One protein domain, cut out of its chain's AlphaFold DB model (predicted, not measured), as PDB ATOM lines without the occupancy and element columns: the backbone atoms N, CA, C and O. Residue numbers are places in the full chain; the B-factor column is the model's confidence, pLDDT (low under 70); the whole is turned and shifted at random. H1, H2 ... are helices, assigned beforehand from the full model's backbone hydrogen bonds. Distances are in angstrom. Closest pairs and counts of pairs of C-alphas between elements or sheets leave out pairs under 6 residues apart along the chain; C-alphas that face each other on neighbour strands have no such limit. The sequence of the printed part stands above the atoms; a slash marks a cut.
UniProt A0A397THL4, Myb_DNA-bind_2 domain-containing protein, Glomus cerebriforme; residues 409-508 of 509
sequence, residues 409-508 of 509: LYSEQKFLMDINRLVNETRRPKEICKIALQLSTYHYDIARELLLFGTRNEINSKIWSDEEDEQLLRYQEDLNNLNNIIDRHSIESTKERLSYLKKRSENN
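Overview. This is residues 409 to 508 of the 509 residues of the protein "Myb_DNA-bind_2 domain-containing protein" of Glomus cerebriforme (UniProt A0A397THL4). Two small groups of helices are joined by the single stretch of residues 461 to 465: H1, H2 and H3 pack together on one side, and H5, H6 and H7 make a looser second lobe, in which H5 packs on both H6 and H7. The long helices H1 and H7 stand in different lobes with open space between them, and residues 503 to 508 stick out at the far end of H7. The printed part has 100 residues, with seven named helices in the order H1 to H7 and no named strand; the class is all helix. By its radius of gyration of the C-alphas, 14.1 A, the whole is compact, and its C-alphas span 42 by 33 by 19 A.

Arrangement. H1, residues 409 to 426, touches H2, residues 430 to 439, with residues 419 to 423 alone; the closest C-alphas, of Ile 419 and Cys 433, are 5.8 A apart, at a steep tilt of 65 degrees, opposite ways. H3, residues 444 to 453, is the hub, touching three helices. It touches H2 most closely at the C-alphas of Ala 436 and Ala 447, 4.9 A apart, at a steep tilt of 68 degrees, only just short of about perpendicular. H1 touches H3 with residues 418 to 426 alone, at a shallow tilt of 22 degrees, the same way; the closest C-alphas, of Thr 426 and Leu 452, are 6.3 A apart. H4, residues 457 to 460, only just touches H3, with 3 pairs of C-alphas within 8 A, the closest those of Leu 450 and Ile 459 at 6.9 A. H5, residues 466 to 473, is apart from H4. H5 touches H6, residues 479 to 489, at a steep tilt of 53 degrees, opposite ways; the closest C-alphas, of Gln 471 and Asn 481, are 6.7 A apart. H7, residues 491 to 506, touches H5 with residues 498 to 501 alone, about perpendicular at 87 degrees; the closest C-alphas, of Leu 472 and Leu 498, are 7.0 A apart. H6 and H7 are close but not clearly touching, with the C-alphas of Ile 486 and Thr 494 closest at 6.2 A. H1, H2 and H3 are apart from H5, H6 and H7. Every O i to N i+4 pair is within hydrogen-bond range in H1, H2, H3, H5, H6 and H7; H4 is too short for such a pair.

Along the chain. H1 begins at C-alpha 409 (13.240, 37.479, 4.697) and is 25.8 A long from first to last C-alpha. H2 measures 14.4 A, H3 14.1 A and H6 15.4 A, while H4 and H5 are shorter. H5 begins at C-alpha 466 (28.121, 17.029, 11.943). H7, 22.8 A long, ends at C-alpha 506 (25.546, 34.739, 13.653).

Size, cuts and confidence. The C-alphas farthest apart, of Asn 424 and Glu 477, are 42.6 A apart. The printed part has no cut, and the six links between helices are tight. The mean pLDDT of the printed part is 93.3; residues 409 to 410 are under 70.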
ATOM      1  N   LEU A 409      14.668  37.830   4.648       54.31
ATOM      2  CA  LEU A 409      13.240  37.479   4.697       54.31
ATOM      3  C   LEU A 409      12.811  36.631   3.492       54.31
ATOM      4  O   LEU A 409      12.051  35.668   3.642       54.31
ATOM      5  N   TYR A 410      13.355  36.931   2.310       58.06
ATOM      6  CA  TYR A 410      13.137  36.121   1.113       58.06
ATOM      7  C   TYR A 410      13.668  34.685   1.288       58.06
ATOM      8  O   TYR A 410      13.040  33.724   0.834       58.06
ATOM      9  N   SER A 411      14.775  34.515   2.022       79.81
ATOM     10  CA  SER A 411      15.359  33.198   2.300       79.81
ATOM     11  C   SER A 411      14.524  32.347   3.271       79.81
ATOM     12  O   SER A 411      14.372  31.145   3.047       79.81
ATOM     13  N   GLU A 412      13.903  32.946   4.294       86.31
ATOM     14  CA  GLU A 412      13.091  32.199   5.267       86.31
ATOM     15  C   GLU A 412      11.745  31.747   4.682       86.31
ATOM     16  O   GLU A 412      11.309  30.608   4.891       86.31
ATOM     17  N   GLN A 413      11.093  32.601   3.885       91.38
ATOM     18  CA  GLN A 413       9.849  32.223   3.217       91.38
ATOM     19  C   GLN A 413      10.080  31.089   2.210       91.38
ATOM     20  O   GLN A 413       9.314  30.119   2.193       91.38
ATOM     21  N   LYS A 414      11.156  31.174   1.414       93.19
ATOM     22  CA  LYS A 414      11.558  30.107   0.489       93.19
ATOM     23  C   LYS A 414      11.830  28.803   1.239       93.19
ATOM     24  O   LYS A 414      11.283  27.765   0.875       93.19
ATOM     25  N   PHE A 415      12.554  28.873   2.354       92.94
ATOM     26  CA  PHE A 415      12.823  27.722   3.212       92.94
ATOM     27  C   PHE A 415      11.543  27.036   3.722       92.94
ATOM     28  O   PHE A 415      11.411  25.811   3.655       92.94
ATOM     29  N   LEU A 416      10.554  27.805   4.188       95.19
ATOM     30  CA  LEU A 416       9.264  27.255   4.620       95.19
ATOM     31  C   LEU A 416       8.467  26.637   3.462       95.19
ATOM     32  O   LEU A 416       7.800  25.612   3.656       95.19
ATOM     33  N   MET A 417       8.514  27.233   2.267       96.62
ATOM     34  CA  MET A 417       7.893  26.658   1.071       96.62
ATOM     35  C   MET A 417       8.537  25.321   0.704       96.62
ATOM     36  O   MET A 417       7.815  24.343   0.496       96.62
ATOM     37  N   ASP A 418       9.865  25.252   0.726       97.31
ATOM     38  CA  ASP A 418      10.627  24.045   0.416       97.31
ATOM     39  C   ASP A 418      10.352  22.922   1.422       97.31
ATOM     40  O   ASP A 418      10.089  21.790   1.013       97.31
ATOM     41  N   ILE A 419      10.266  23.223   2.727       97.94
ATOM     42  CA  ILE A 419       9.846  22.239   3.741       97.94
ATOM     43  C   ILE A 419       8.461  21.682   3.416       97.94
ATOM     44  O   ILE A 419       8.270  20.464   3.405       97.94
ATOM     45  N   ASN A 420       7.470  22.544   3.171       97.56
ATOM     46  CA  ASN A 420       6.107  22.083   2.897       97.56
ATOM     47  C   ASN A 420       6.043  21.271   1.596       97.56
ATOM     48  O   ASN A 420       5.338  20.261   1.534       97.56
ATOM     49  N   ARG A 421       6.818  21.664   0.580       98.12
ATOM     50  CA  ARG A 421       6.946  20.925  -0.675       98.12
ATOM     51  C   ARG A 421       7.559  19.540  -0.441       98.12
ATOM     52  O   ARG A 421       6.969  18.548  -0.862       98.12
ATOM     53  N   LEU A 422       8.662  19.443   0.307       98.31
ATOM     54  CA  LEU A 422       9.278  18.163   0.682       98.31
ATOM     55  C   LEU A 422       8.324  17.271   1.481       98.31
ATOM     56  O   LEU A 422       8.237  16.076   1.207       98.31
ATOM     57  N   VAL A 423       7.582  17.826   2.443       98.12
ATOM     58  CA  VAL A 423       6.587  17.077   3.235       98.12
ATOM     59  C   VAL A 423       5.516  16.466   2.336       98.12
ATOM     60  O   VAL A 423       5.162  15.300   2.509       98.12
ATOM     61  N   ASN A 424       5.020  17.227   1.361       97.19
ATOM     62  CA  ASN A 424       3.990  16.754   0.442       97.19
ATOM     63  C   ASN A 424       4.513  15.658  -0.497       97.19
ATOM     64  O   ASN A 424       3.835  14.646  -0.690       97.19
ATOM     65  N   GLU A 425       5.717  15.830  -1.045       97.38
ATOM     66  CA  GLU A 425       6.300  14.890  -2.008       97.38
ATOM     67  C   GLU A 425       6.789  13.594  -1.346       97.38
ATOM     68  O   GLU A 425       6.512  12.495  -1.826       97.38
ATOM     69  N   THR A 426       7.476  13.703  -0.210       96.19
ATOM     70  CA  THR A 426       8.129  12.562   0.457       96.19
ATOM     71  C   THR A 426       7.249  11.910   1.526       96.19
ATOM     72  O   THR A 426       7.544  10.806   1.987       96.19
ATOM     73  N   ARG A 427       6.161  12.582   1.933       96.44
ATOM     74  CA  ARG A 427       5.282  12.194   3.051       96.44
ATOM     75  C   ARG A 427       6.026  12.034   4.382       96.44
ATOM     76  O   ARG A 427       5.611  11.245   5.234       96.44
ATOM     77  N   ARG A 428       7.126  12.769   4.565       94.62
ATOM     78  CA  ARG A 428       7.924  12.774   5.797       94.62
ATOM     79  C   ARG A 428       7.490  13.905   6.747       94.62
ATOM     80  O   ARG A 428       6.927  14.899   6.290       94.62
ATOM     81  N   PRO A 429       7.715  13.761   8.068       97.44
ATOM     82  CA  PRO A 429       7.496  14.833   9.041       97.44
ATOM     83  C   PRO A 429       8.302  16.098   8.718       97.44
ATOM     84  O   PRO A 429       9.417  16.008   8.198       97.44
ATOM     85  N   LYS A 430       7.764  17.268   9.086       96.88
ATOM     86  CA  LYS A 430       8.381  18.585   8.839       96.88
ATOM     87  C   LYS A 430       9.791  18.679   9.408       96.88
ATOM     88  O   LYS A 430      10.677  19.231   8.770       96.88
ATOM     89  N   GLU A 431       9.999  18.102  10.582       95.94
ATOM     90  CA  GLU A 431      11.263  18.101  11.309       95.94
ATOM     91  C   GLU A 431      12.339  17.315  10.555       95.94
ATOM     92  O   GLU A 431      13.492  17.731  10.523       95.94
ATOM     93  N   ILE A 432      11.963  16.208   9.905       96.19
ATOM     94  CA  ILE A 432      12.893  15.404   9.104       96.19
ATOM     95  C   ILE A 432      13.246  16.143   7.810       96.19
ATOM     96  O   ILE A 432      14.414  16.188   7.437       96.19
ATOM     97  N   CYS A 433      12.269  16.782   7.158       97.38
ATOM     98  CA  CYS A 433      12.531  17.615   5.980       97.38
ATOM     99  C   CYS A 433      13.428  18.815   6.313       97.38
ATOM    100  O   CYS A 433      14.311  19.153   5.531       97.38
ATOM    101  N   LYS A 434      13.233  19.424   7.492       96.62
ATOM    102  CA  LYS A 434      14.079  20.510   7.997       96.62
ATOM    103  C   LYS A 434      15.534  20.056   8.128       96.62
ATOM    104  O   LYS A 434      16.418  20.742   7.632       96.62
ATOM    105  N   ILE A 435      15.761  18.897   8.748       95.94
ATOM    106  CA  ILE A 435      17.105  18.324   8.909       95.94
ATOM    107  C   ILE A 435      17.718  18.000   7.545       95.94
ATOM    108  O   ILE A 435      18.849  18.382   7.295       95.94
ATOM    109  N   ALA A 436      16.974  17.362   6.635       96.81
ATOM    110  CA  ALA A 436      17.491  17.031   5.304       96.81
ATOM    111  C   ALA A 436      17.950  18.276   4.528       96.81
ATOM    112  O   ALA A 436      19.017  18.251   3.928       96.81
ATOM    113  N   LEU A 437      17.184  19.369   4.601       96.62
ATOM    114  CA  LEU A 437      17.579  20.658   4.030       96.62
ATOM    115  C   LEU A 437      18.814  21.247   4.716       96.62
ATOM    116  O   LEU A 437      19.665  21.817   4.049       96.62
ATOM    117  N   GLN A 438      18.940  21.113   6.038       95.31
ATOM    118  CA  GLN A 438      20.137  21.568   6.747       95.31
ATOM    119  C   GLN A 438      21.376  20.769   6.339       95.31
ATOM    120  O   GLN A 438      22.426  21.367   6.155       95.31
ATOM    121  N   LEU A 439      21.272  19.452   6.153       95.56
ATOM    122  CA  LEU A 439      22.397  18.608   5.732       95.56
ATOM    123  C   LEU A 439      22.789  18.823   4.260       95.56
ATOM    124  O   LEU A 439      23.925  18.552   3.892       95.56
ATOM    125  N   SER A 440      21.871  19.317   3.424       95.94
ATOM    126  CA  SER A 440      22.120  19.631   2.012       95.94
ATOM    127  C   SER A 440      22.418  21.108   1.748       95.94
ATOM    128  O   SER A 440      22.297  21.554   0.611       95.94
ATOM    129  N   THR A 441      22.732  21.894   2.782       95.25
ATOM    130  CA  THR A 441      23.032  23.333   2.633       95.25
ATOM    131  C   THR A 441      21.876  24.113   1.976       95.25
ATOM    132  O   THR A 441      22.076  25.065   1.237       95.25
ATOM    133  N   TYR A 442      20.638  23.695   2.254       94.00
ATOM    134  CA  TYR A 442      19.376  24.179   1.677       94.00
ATOM    135  C   TYR A 442      19.144  23.882   0.190       94.00
ATOM    136  O   TYR A 442      18.197  24.408  -0.398       94.00
ATOM    137  N   HIS A 443      19.900  22.959  -0.407       95.31
ATOM    138  CA  HIS A 443      19.590  22.448  -1.742       95.31
ATOM    139  C   HIS A 443      18.380  21.517  -1.706       95.31
ATOM    140  O   HIS A 443      18.444  20.406  -1.165       95.31
ATOM    141  N   TYR A 444      17.276  21.971  -2.303       96.56
ATOM    142  CA  TYR A 444      16.000  21.254  -2.335       96.56
ATOM    143  C   TYR A 444      16.115  19.868  -2.986       96.56
ATOM    144  O   TYR A 444      15.636  18.885  -2.420       96.56
ATOM    145  N   ASP A 445      16.767  19.775  -4.149       96.19
ATOM    146  CA  ASP A 445      16.852  18.526  -4.911       96.19
ATOM    147  C   ASP A 445      17.669  17.464  -4.167       96.19
ATOM    148  O   ASP A 445      17.240  16.317  -4.056       96.19
ATOM    149  N   ILE A 446      18.778  17.869  -3.542       95.62
ATOM    150  CA  ILE A 446      19.629  16.987  -2.731       95.62
ATOM    151  C   ILE A 446      18.863  16.500  -1.490       95.62
ATOM    152  O   ILE A 446      18.838  15.302  -1.205       95.62
ATOM    153  N   ALA A 447      18.160  17.396  -0.781       97.00
ATOM    154  CA  ALA A 447      17.321  17.016   0.358       97.00
ATOM    155  C   ALA A 447      16.193  16.057  -0.053       97.00
ATOM    156  O   ALA A 447      15.885  15.093   0.653       97.00
ATOM    157  N   ARG A 448      15.572  16.299  -1.211       97.12
ATOM    158  CA  ARG A 448      14.525  15.444  -1.771       97.12
ATOM    159  C   ARG A 448      15.054  14.049  -2.088       97.12
ATOM    160  O   ARG A 448      14.416  13.064  -1.710       97.12
ATOM    161  N   GLU A 449      16.199  13.953  -2.757       96.44
ATOM    162  CA  GLU A 449      16.839  12.678  -3.077       96.44
ATOM    163  C   GLU A 449      17.232  11.911  -1.812       96.44
ATOM    164  O   GLU A 449      16.895  10.729  -1.694       96.44
ATOM    165  N   LEU A 450      17.816  12.591  -0.820       96.19
ATOM    166  CA  LEU A 450      18.135  12.011   0.485       96.19
ATOM    167  C   LEU A 450      16.892  11.405   1.159       96.19
ATOM    168  O   LEU A 450      16.925  10.275   1.651       96.19
ATOM    169  N   LEU A 451      15.758  12.109   1.151       96.56
ATOM    170  CA  LEU A 451      14.522  11.637   1.791       96.56
ATOM    171  C   LEU A 451      13.856  10.456   1.062       96.56
ATOM    172  O   LEU A 451      13.204   9.621   1.710       96.56
ATOM    173  N   LEU A 452      13.976  10.394  -0.266       95.19
ATOM    174  CA  LEU A 452      13.375   9.345  -1.097       95.19
ATOM    175  C   LEU A 452      14.243   8.083  -1.154       95.19
ATOM    176  O   LEU A 452      13.727   6.966  -1.017       95.19
ATOM    177  N   PHE A 453      15.551   8.258  -1.333       93.88
ATOM    178  CA  PHE A 453      16.482   7.180  -1.653       93.88
ATOM    179  C   PHE A 453      17.420   6.808  -0.501       93.88
ATOM    180  O   PHE A 453      17.961   5.702  -0.520       93.88
ATOM    181  N   GLY A 454      17.538   7.652   0.528       92.38
ATOM    182  CA  GLY A 454      18.484   7.463   1.628       92.38
ATOM    183  C   GLY A 454      19.920   7.794   1.218       92.38
ATOM    184  O   GLY A 454      20.153   8.547   0.279       92.38
ATOM    185  N   THR A 455      20.886   7.202   1.915       85.44
ATOM    186  CA  THR A 455      22.332   7.416   1.740       85.44
ATOM    187  C   THR A 455      22.916   6.558   0.616       85.44
ATOM    188  O   THR A 455      23.821   5.746   0.820       85.44
ATOM    189  N   ARG A 456      22.370   6.687  -0.600       87.31
ATOM    190  CA  ARG A 456      23.003   6.080  -1.781       87.31
ATOM    191  C   ARG A 456      24.323   6.792  -2.080       87.31
ATOM    192  O   ARG A 456      24.426   7.998  -1.876       87.31
ATOM    193  N   ASN A 457      25.299   6.046  -2.597       78.12
ATOM    194  CA  ASN A 457      26.685   6.503  -2.774       78.12
ATOM    195  C   ASN A 457      26.811   7.860  -3.491       78.12
ATOM    196  O   ASN A 457      27.630   8.672  -3.089       78.12
ATOM    197  N   GLU A 458      25.961   8.133  -4.483       87.00
ATOM    198  CA  GLU A 458      25.975   9.380  -5.268       87.00
ATOM    199  C   GLU A 458      25.551  10.629  -4.476       87.00
ATOM    200  O   GLU A 458      25.916  11.747  -4.830       87.00
ATOM    201  N   ILE A 459      24.763  10.452  -3.414       89.88
ATOM    202  CA  ILE A 459      24.249  11.556  -2.592       89.88
ATOM    203  C   ILE A 459      25.166  11.775  -1.377       89.88
ATOM    204  O   ILE A 459      25.234  12.875  -0.839       89.88
ATOM    205  N   ASN A 460      25.927  10.758  -0.959       88.56
ATOM    206  CA  ASN A 460      26.797  10.833   0.222       88.56
ATOM    207  C   ASN A 460      27.953  11.841   0.086       88.56
ATOM    208  O   ASN A 460      28.476  12.295   1.103       88.56
ATOM    209  N   SER A 461      28.341  12.199  -1.140       90.69
ATOM    210  CA  SER A 461      29.313  13.263  -1.435       90.69
ATOM    211  C   SER A 461      28.692  14.664  -1.487       90.69
ATOM    212  O   SER A 461      29.366  15.620  -1.833       90.69
ATOM    213  N   LYS A 462      27.384  14.781  -1.229       93.31
ATOM    214  CA  LYS A 462      26.632  16.046  -1.246       93.31
ATOM    215  C   LYS A 462      25.961  16.360   0.094       93.31
ATOM    216  O   LYS A 462      25.278  17.374   0.221       93.31
ATOM    217  N   ILE A 463      26.071  15.448   1.058       96.38
ATOM    218  CA  ILE A 463      25.435  15.538   2.373       96.38
ATOM    219  C   ILE A 463      26.522  15.763   3.406       96.38
ATOM    220  O   ILE A 463      27.420  14.934   3.541       96.38
ATOM    221  N   TRP A 464      26.370  16.836   4.168       97.25
ATOM    222  CA  TRP A 464      27.282  17.223   5.232       97.25
ATOM    223  C   TRP A 464      26.944  16.494   6.527       97.25
ATOM    224  O   TRP A 464      25.781  16.434   6.927       97.25
ATOM    225  N   SER A 465      27.955  15.926   7.169       96.38
ATOM    226  CA  SER A 465      27.867  15.350   8.509       96.38
ATOM    227  C   SER A 465      28.254  16.370   9.580       96.38
ATOM    228  O   SER A 465      28.988  17.317   9.310       96.38
ATOM    229  N   ASP A 466      27.790  16.151  10.812       95.25
ATOM    230  CA  ASP A 466      28.121  17.029  11.943       95.25
ATOM    231  C   ASP A 466      29.645  17.062  12.210       95.25
ATOM    232  O   ASP A 466      30.188  18.105  12.549       95.25
ATOM    233  N   GLU A 467      30.348  15.948  11.975       96.25
ATOM    234  CA  GLU A 467      31.815  15.856  12.081       96.25
ATOM    235  C   GLU A 467      32.520  16.738  11.039       96.25
ATOM    236  O   GLU A 467      33.462  17.458  11.357       96.25
ATOM    237  N   GLU A 468      32.043  16.729   9.792       96.88
ATOM    238  CA  GLU A 468      32.587  17.594   8.739       96.88
ATOM    239  C   GLU A 468      32.309  19.071   9.032       96.88
ATOM    240  O   GLU A 468      33.162  19.911   8.760       96.88
ATOM    241  N   ASP A 469      31.152  19.396   9.616       97.00
ATOM    242  CA  ASP A 469      30.849  20.756  10.069       97.00
ATOM    243  C   ASP A 469      31.814  21.204  11.183       97.00
ATOM    244  O   ASP A 469      32.295  22.339  11.159       97.00
ATOM    245  N   GLU A 470      32.139  20.331  12.142       95.56
ATOM    246  CA  GLU A 470      33.114  20.625  13.202       95.56
ATOM    247  C   GLU A 470      34.531  20.817  12.646       95.56
ATOM    248  O   GLU A 470      35.220  21.772  13.020       95.56
ATOM    249  N   GLN A 471      34.950  19.961  11.714       95.75
ATOM    250  CA  GLN A 471      36.235  20.083  11.024       95.75
ATOM    251  C   GLN A 471      36.302  21.364  10.185       95.75
ATOM    252  O   GLN A 471      37.313  22.068  10.213       95.75
ATOM    253  N   LEU A 472      35.209  21.723   9.504       95.62
ATOM    254  CA  LEU A 472      35.097  22.978   8.766       95.62
ATOM    255  C   LEU A 472      35.165  24.202   9.664       95.62
ATOM    256  O   LEU A 472      35.713  25.210   9.241       95.62
ATOM    257  N   LEU A 473      34.632  24.153  10.883       94.00
ATOM    258  CA  LEU A 473      34.748  25.265  11.830       94.00
ATOM    259  C   LEU A 473      36.172  25.406  12.388       94.00
ATOM    260  O   LEU A 473      36.584  26.513  12.729       94.00
ATOM    261  N   ARG A 474      36.939  24.310  12.430       94.38
ATOM    262  CA  ARG A 474      38.340  24.260  12.885       94.38
ATOM    263  C   ARG A 474      39.365  24.316  11.752       94.38
ATOM    264  O   ARG A 474      40.538  24.039  11.980       94.38
ATOM    265  N   TYR A 475      38.967  24.696  10.540       91.00
ATOM    266  CA  TYR A 475      39.844  24.658   9.361       91.00
ATOM    267  C   TYR A 475      41.151  25.465   9.501       91.00
ATOM    268  O   TYR A 475      42.111  25.199   8.785       91.00
ATOM    269  N   GLN A 476      41.205  26.440  10.419       90.81
ATOM    270  CA  GLN A 476      42.424  27.195  10.732       90.81
ATOM    271  C   GLN A 476      43.484  26.356  11.470       90.81
ATOM    272  O   GLN A 476      44.667  26.681  11.402       90.81
ATOM    273  N   GLU A 477      43.076  25.295  12.171       92.50
ATOM    274  CA  GLU A 477      43.952  24.444  12.985       92.50
ATOM    275  C   GLU A 477      44.528  23.262  12.184       92.50
ATOM    276  O   GLU A 477      45.652  22.841  12.452       92.50
ATOM    277  N   ASP A 478      43.791  22.735  11.195       93.00
ATOM    278  CA  ASP A 478      44.186  21.534  10.446       93.00
ATOM    279  C   ASP A 478      43.823  21.604   8.949       93.00
ATOM    280  O   ASP A 478      42.713  21.273   8.519       93.00
ATOM    281  N   LEU A 479      44.805  21.997   8.130       93.06
ATOM    282  CA  LEU A 479      44.669  22.080   6.671       93.06
ATOM    283  C   LEU A 479      44.496  20.708   5.997       93.06
ATOM    284  O   LEU A 479      43.925  20.636   4.908       93.06
ATOM    285  N   ASN A 480      44.964  19.615   6.613       93.19
ATOM    286  CA  ASN A 480      44.851  18.285   6.006       93.19
ATOM    287  C   ASN A 480      43.397  17.805   6.008       93.19
ATOM    288  O   ASN A 480      42.934  17.237   5.018       93.19
ATOM    289  N   ASN A 481      42.654  18.094   7.080       93.88
ATOM    290  CA  ASN A 481      41.224  17.782   7.146       93.88
ATOM    291  C   ASN A 481      40.427  18.586   6.119       93.88
ATOM    292  O   ASN A 481      39.532  18.040   5.477       93.88
ATOM    293  N   LEU A 482      40.793  19.854   5.896       95.25
ATOM    294  CA  LEU A 482      40.141  20.685   4.887       95.25
ATOM    295  C   LEU A 482      40.299  20.101   3.473       95.25
ATOM    296  O   LEU A 482      39.317  20.040   2.737       95.25
ATOM    297  N   ASN A 483      41.493  19.624   3.109       95.56
ATOM    298  CA  ASN A 483      41.717  18.994   1.803       95.56
ATOM    299  C   ASN A 483      40.868  17.726   1.625       95.56
ATOM    300  O   ASN A 483      40.204  17.583   0.603       95.56
ATOM    301  N   ASN A 484      40.786  16.869   2.651       96.19
ATOM    302  CA  ASN A 484      39.935  15.671   2.616       96.19
ATOM    303  C   ASN A 484      38.445  16.013   2.411       96.19
ATOM    304  O   ASN A 484      37.722  15.293   1.719       96.19
ATOM    305  N   ILE A 485      37.976  17.113   3.009       96.88
ATOM    306  CA  ILE A 485      36.599  17.598   2.848       96.88
ATOM    307  C   ILE A 485      36.372  18.140   1.433       96.88
ATOM    308  O   ILE A 485      35.354  17.816   0.816       96.88
ATOM    309  N   ILE A 486      37.316  18.925   0.904       96.81
ATOM    310  CA  ILE A 486      37.242  19.486  -0.453       96.81
ATOM    311  C   ILE A 486      37.224  18.368  -1.499       96.81
ATOM    312  O   ILE A 486      36.389  18.405  -2.405       96.81
ATOM    313  N   ASP A 487      38.071  17.349  -1.337       96.00
ATOM    314  CA  ASP A 487      38.116  16.179  -2.219       96.00
ATOM    315  C   ASP A 487      36.784  15.418  -2.226       96.00
ATOM    316  O   ASP A 487      36.380  14.851  -3.244       96.00
ATOM    317  N   ARG A 488      36.063  15.428  -1.097       95.31
ATOM    318  CA  ARG A 488      34.773  14.753  -0.964       95.31
ATOM    319  C   ARG A 488      33.596  15.555  -1.518       95.31
ATOM    320  O   ARG A 488      32.746  14.964  -2.183       95.31
ATOM    321  N   HIS A 489      33.503  16.852  -1.211       94.25
ATOM    322  CA  HIS A 489      32.304  17.668  -1.472       94.25
ATOM    323  C   HIS A 489      32.452  18.667  -2.623       94.25
ATOM    324  O   HIS A 489      31.459  19.289  -2.988       94.25
ATOM    325  N   SER A 490      33.630  18.793  -3.244       95.75
ATOM    326  CA  SER A 490      34.052  19.897  -4.131       95.75
ATOM    327  C   SER A 490      34.316  21.215  -3.399       95.75
ATOM    328  O   SER A 490      33.768  21.498  -2.328       95.75
ATOM    329  N   ILE A 491      35.156  22.057  -4.001       96.06
ATOM    330  CA  ILE A 491      35.552  23.343  -3.423       96.06
ATOM    331  C   ILE A 491      34.379  24.333  -3.366       96.06
ATOM    332  O   ILE A 491      34.241  25.060  -2.383       96.06
ATOM    333  N   GLU A 492      33.495  24.337  -4.367       94.94
ATOM    334  CA  GLU A 492      32.313  25.202  -4.406       94.94
ATOM    335  C   GLU A 492      31.325  24.846  -3.292       94.94
ATOM    336  O   GLU A 492      30.896  25.734  -2.552       94.94
ATOM    337  N   SER A 493      31.013  23.555  -3.118       95.00
ATOM    338  CA  SER A 493      30.103  23.123  -2.048       95.00
ATOM    339  C   SER A 493      30.687  23.407  -0.667       95.00
ATOM    340  O   SER A 493      29.969  23.836   0.234       95.00
ATOM    341  N   THR A 494      32.002  23.240  -0.510       96.31
ATOM    342  CA  THR A 494      32.710  23.540   0.742       96.31
ATOM    343  C   THR A 494      32.624  25.027   1.097       96.31
ATOM    344  O   THR A 494      32.314  25.382   2.235       96.31
ATOM    345  N   LYS A 495      32.819  25.920   0.116       95.62
ATOM    346  CA  LYS A 495      32.652  27.373   0.297       95.62
ATOM    347  C   LYS A 495      31.216  27.744   0.667       95.62
ATOM    348  O   LYS A 495      30.997  28.538   1.582       95.62
ATOM    349  N   GLU A 496      30.237  27.158  -0.019       95.12
ATOM    350  CA  GLU A 496      28.821  27.369   0.281       95.12
ATOM    351  C   GLU A 496      28.475  26.900   1.701       95.12
ATOM    352  O   GLU A 496      27.800  27.614   2.450       95.12
ATOM    353  N   ARG A 497      29.003  25.742   2.115       96.38
ATOM    354  CA  ARG A 497      28.808  25.209   3.463       96.38
ATOM    355  C   ARG A 497      29.408  26.107   4.537       96.38
ATOM    356  O   ARG A 497      28.741  26.375   5.533       96.38
ATOM    357  N   LEU A 498      30.619  26.620   4.329       95.75
ATOM    358  CA  LEU A 498      31.247  27.578   5.243       95.75
ATOM    359  C   LEU A 498      30.417  28.859   5.386       95.75
ATOM    360  O   LEU A 498      30.192  29.325   6.505       95.75
ATOM    361  N   SER A 499      29.901  29.397   4.276       94.38
ATOM    362  CA  SER A 499      28.997  30.555   4.301       94.38
ATOM    363  C   SER A 499      27.725  30.261   5.108       94.38
ATOM    364  O   SER A 499      27.316  31.058   5.958       94.38
ATOM    365  N   TYR A 500      27.142  29.073   4.910       94.06
ATOM    366  CA  TYR A 500      25.996  28.597   5.680       94.06
ATOM    367  C   TYR A 500      26.290  28.510   7.187       94.06
ATOM    368  O   TYR A 500      25.510  29.032   7.988       94.06
ATOM    369  N   LEU A 501      27.405  27.890   7.584       94.31
ATOM    370  CA  LEU A 501      27.789  27.733   8.990       94.31
ATOM    371  C   LEU A 501      28.058  29.085   9.660       94.31
ATOM    372  O   LEU A 501      27.583  29.316  10.775       94.31
ATOM    373  N   LYS A 502      28.719  30.014   8.956       93.31
ATOM    374  CA  LYS A 502      28.935  31.385   9.436       93.31
ATOM    375  C   LYS A 502      27.602  32.083   9.710       93.31
ATOM    376  O   LYS A 502      27.351  32.501  10.840       93.31
ATOM    377  N   LYS A 503      26.691  32.089   8.731       90.56
ATOM    378  CA  LYS A 503      25.354  32.685   8.882       90.56
ATOM    379  C   LYS A 503      24.538  32.016   9.992       90.56
ATOM    380  O   LYS A 503      23.767  32.677  10.684       90.56
ATOM    381  N   ARG A 504      24.678  30.702  10.183       89.00
ATOM    382  CA  ARG A 504      24.011  29.978  11.274       89.00
ATOM    383  C   ARG A 504      24.534  30.416  12.644       89.00
ATOM    384  O   ARG A 504      23.722  30.658  13.534       89.00
ATOM    385  N   SER A 505      25.853  30.564  12.784       89.81
ATOM    386  CA  SER A 505      26.483  31.013  14.030       89.81
ATOM    387  C   SER A 505      26.068  32.438  14.418       89.81
ATOM    388  O   SER A 505      25.730  32.684  15.572       89.81
ATOM    389  N   GLU A 506      25.974  33.348  13.442       90.00
ATOM    390  CA  GLU A 506      25.546  34.739  13.653       90.00
ATOM    391  C   GLU A 506      24.096  34.836  14.149       90.00
ATOM    392  O   GLU A 506      23.761  35.700  14.958       90.00
ATOM    393  N   ASN A 507      23.233  33.919  13.708       84.00
ATOM    394  CA  ASN A 507      21.819  33.926  14.071       84.00
ATOM    395  C   ASN A 507      21.513  33.266  15.430       84.00
ATOM    396  O   ASN A 507      20.348  33.250  15.827       84.00
ATOM    397  N   ASN A 508      22.515  32.740  16.157       72.94
ATOM    398  CA  ASN A 508      22.313  31.981  17.406       72.94
ATOM    399  C   ASN A 508      21.236  30.872  17.274       72.94
ATOM    400  O   ASN A 508      20.430  30.663  18.186       72.94
TER     401      ASN A 508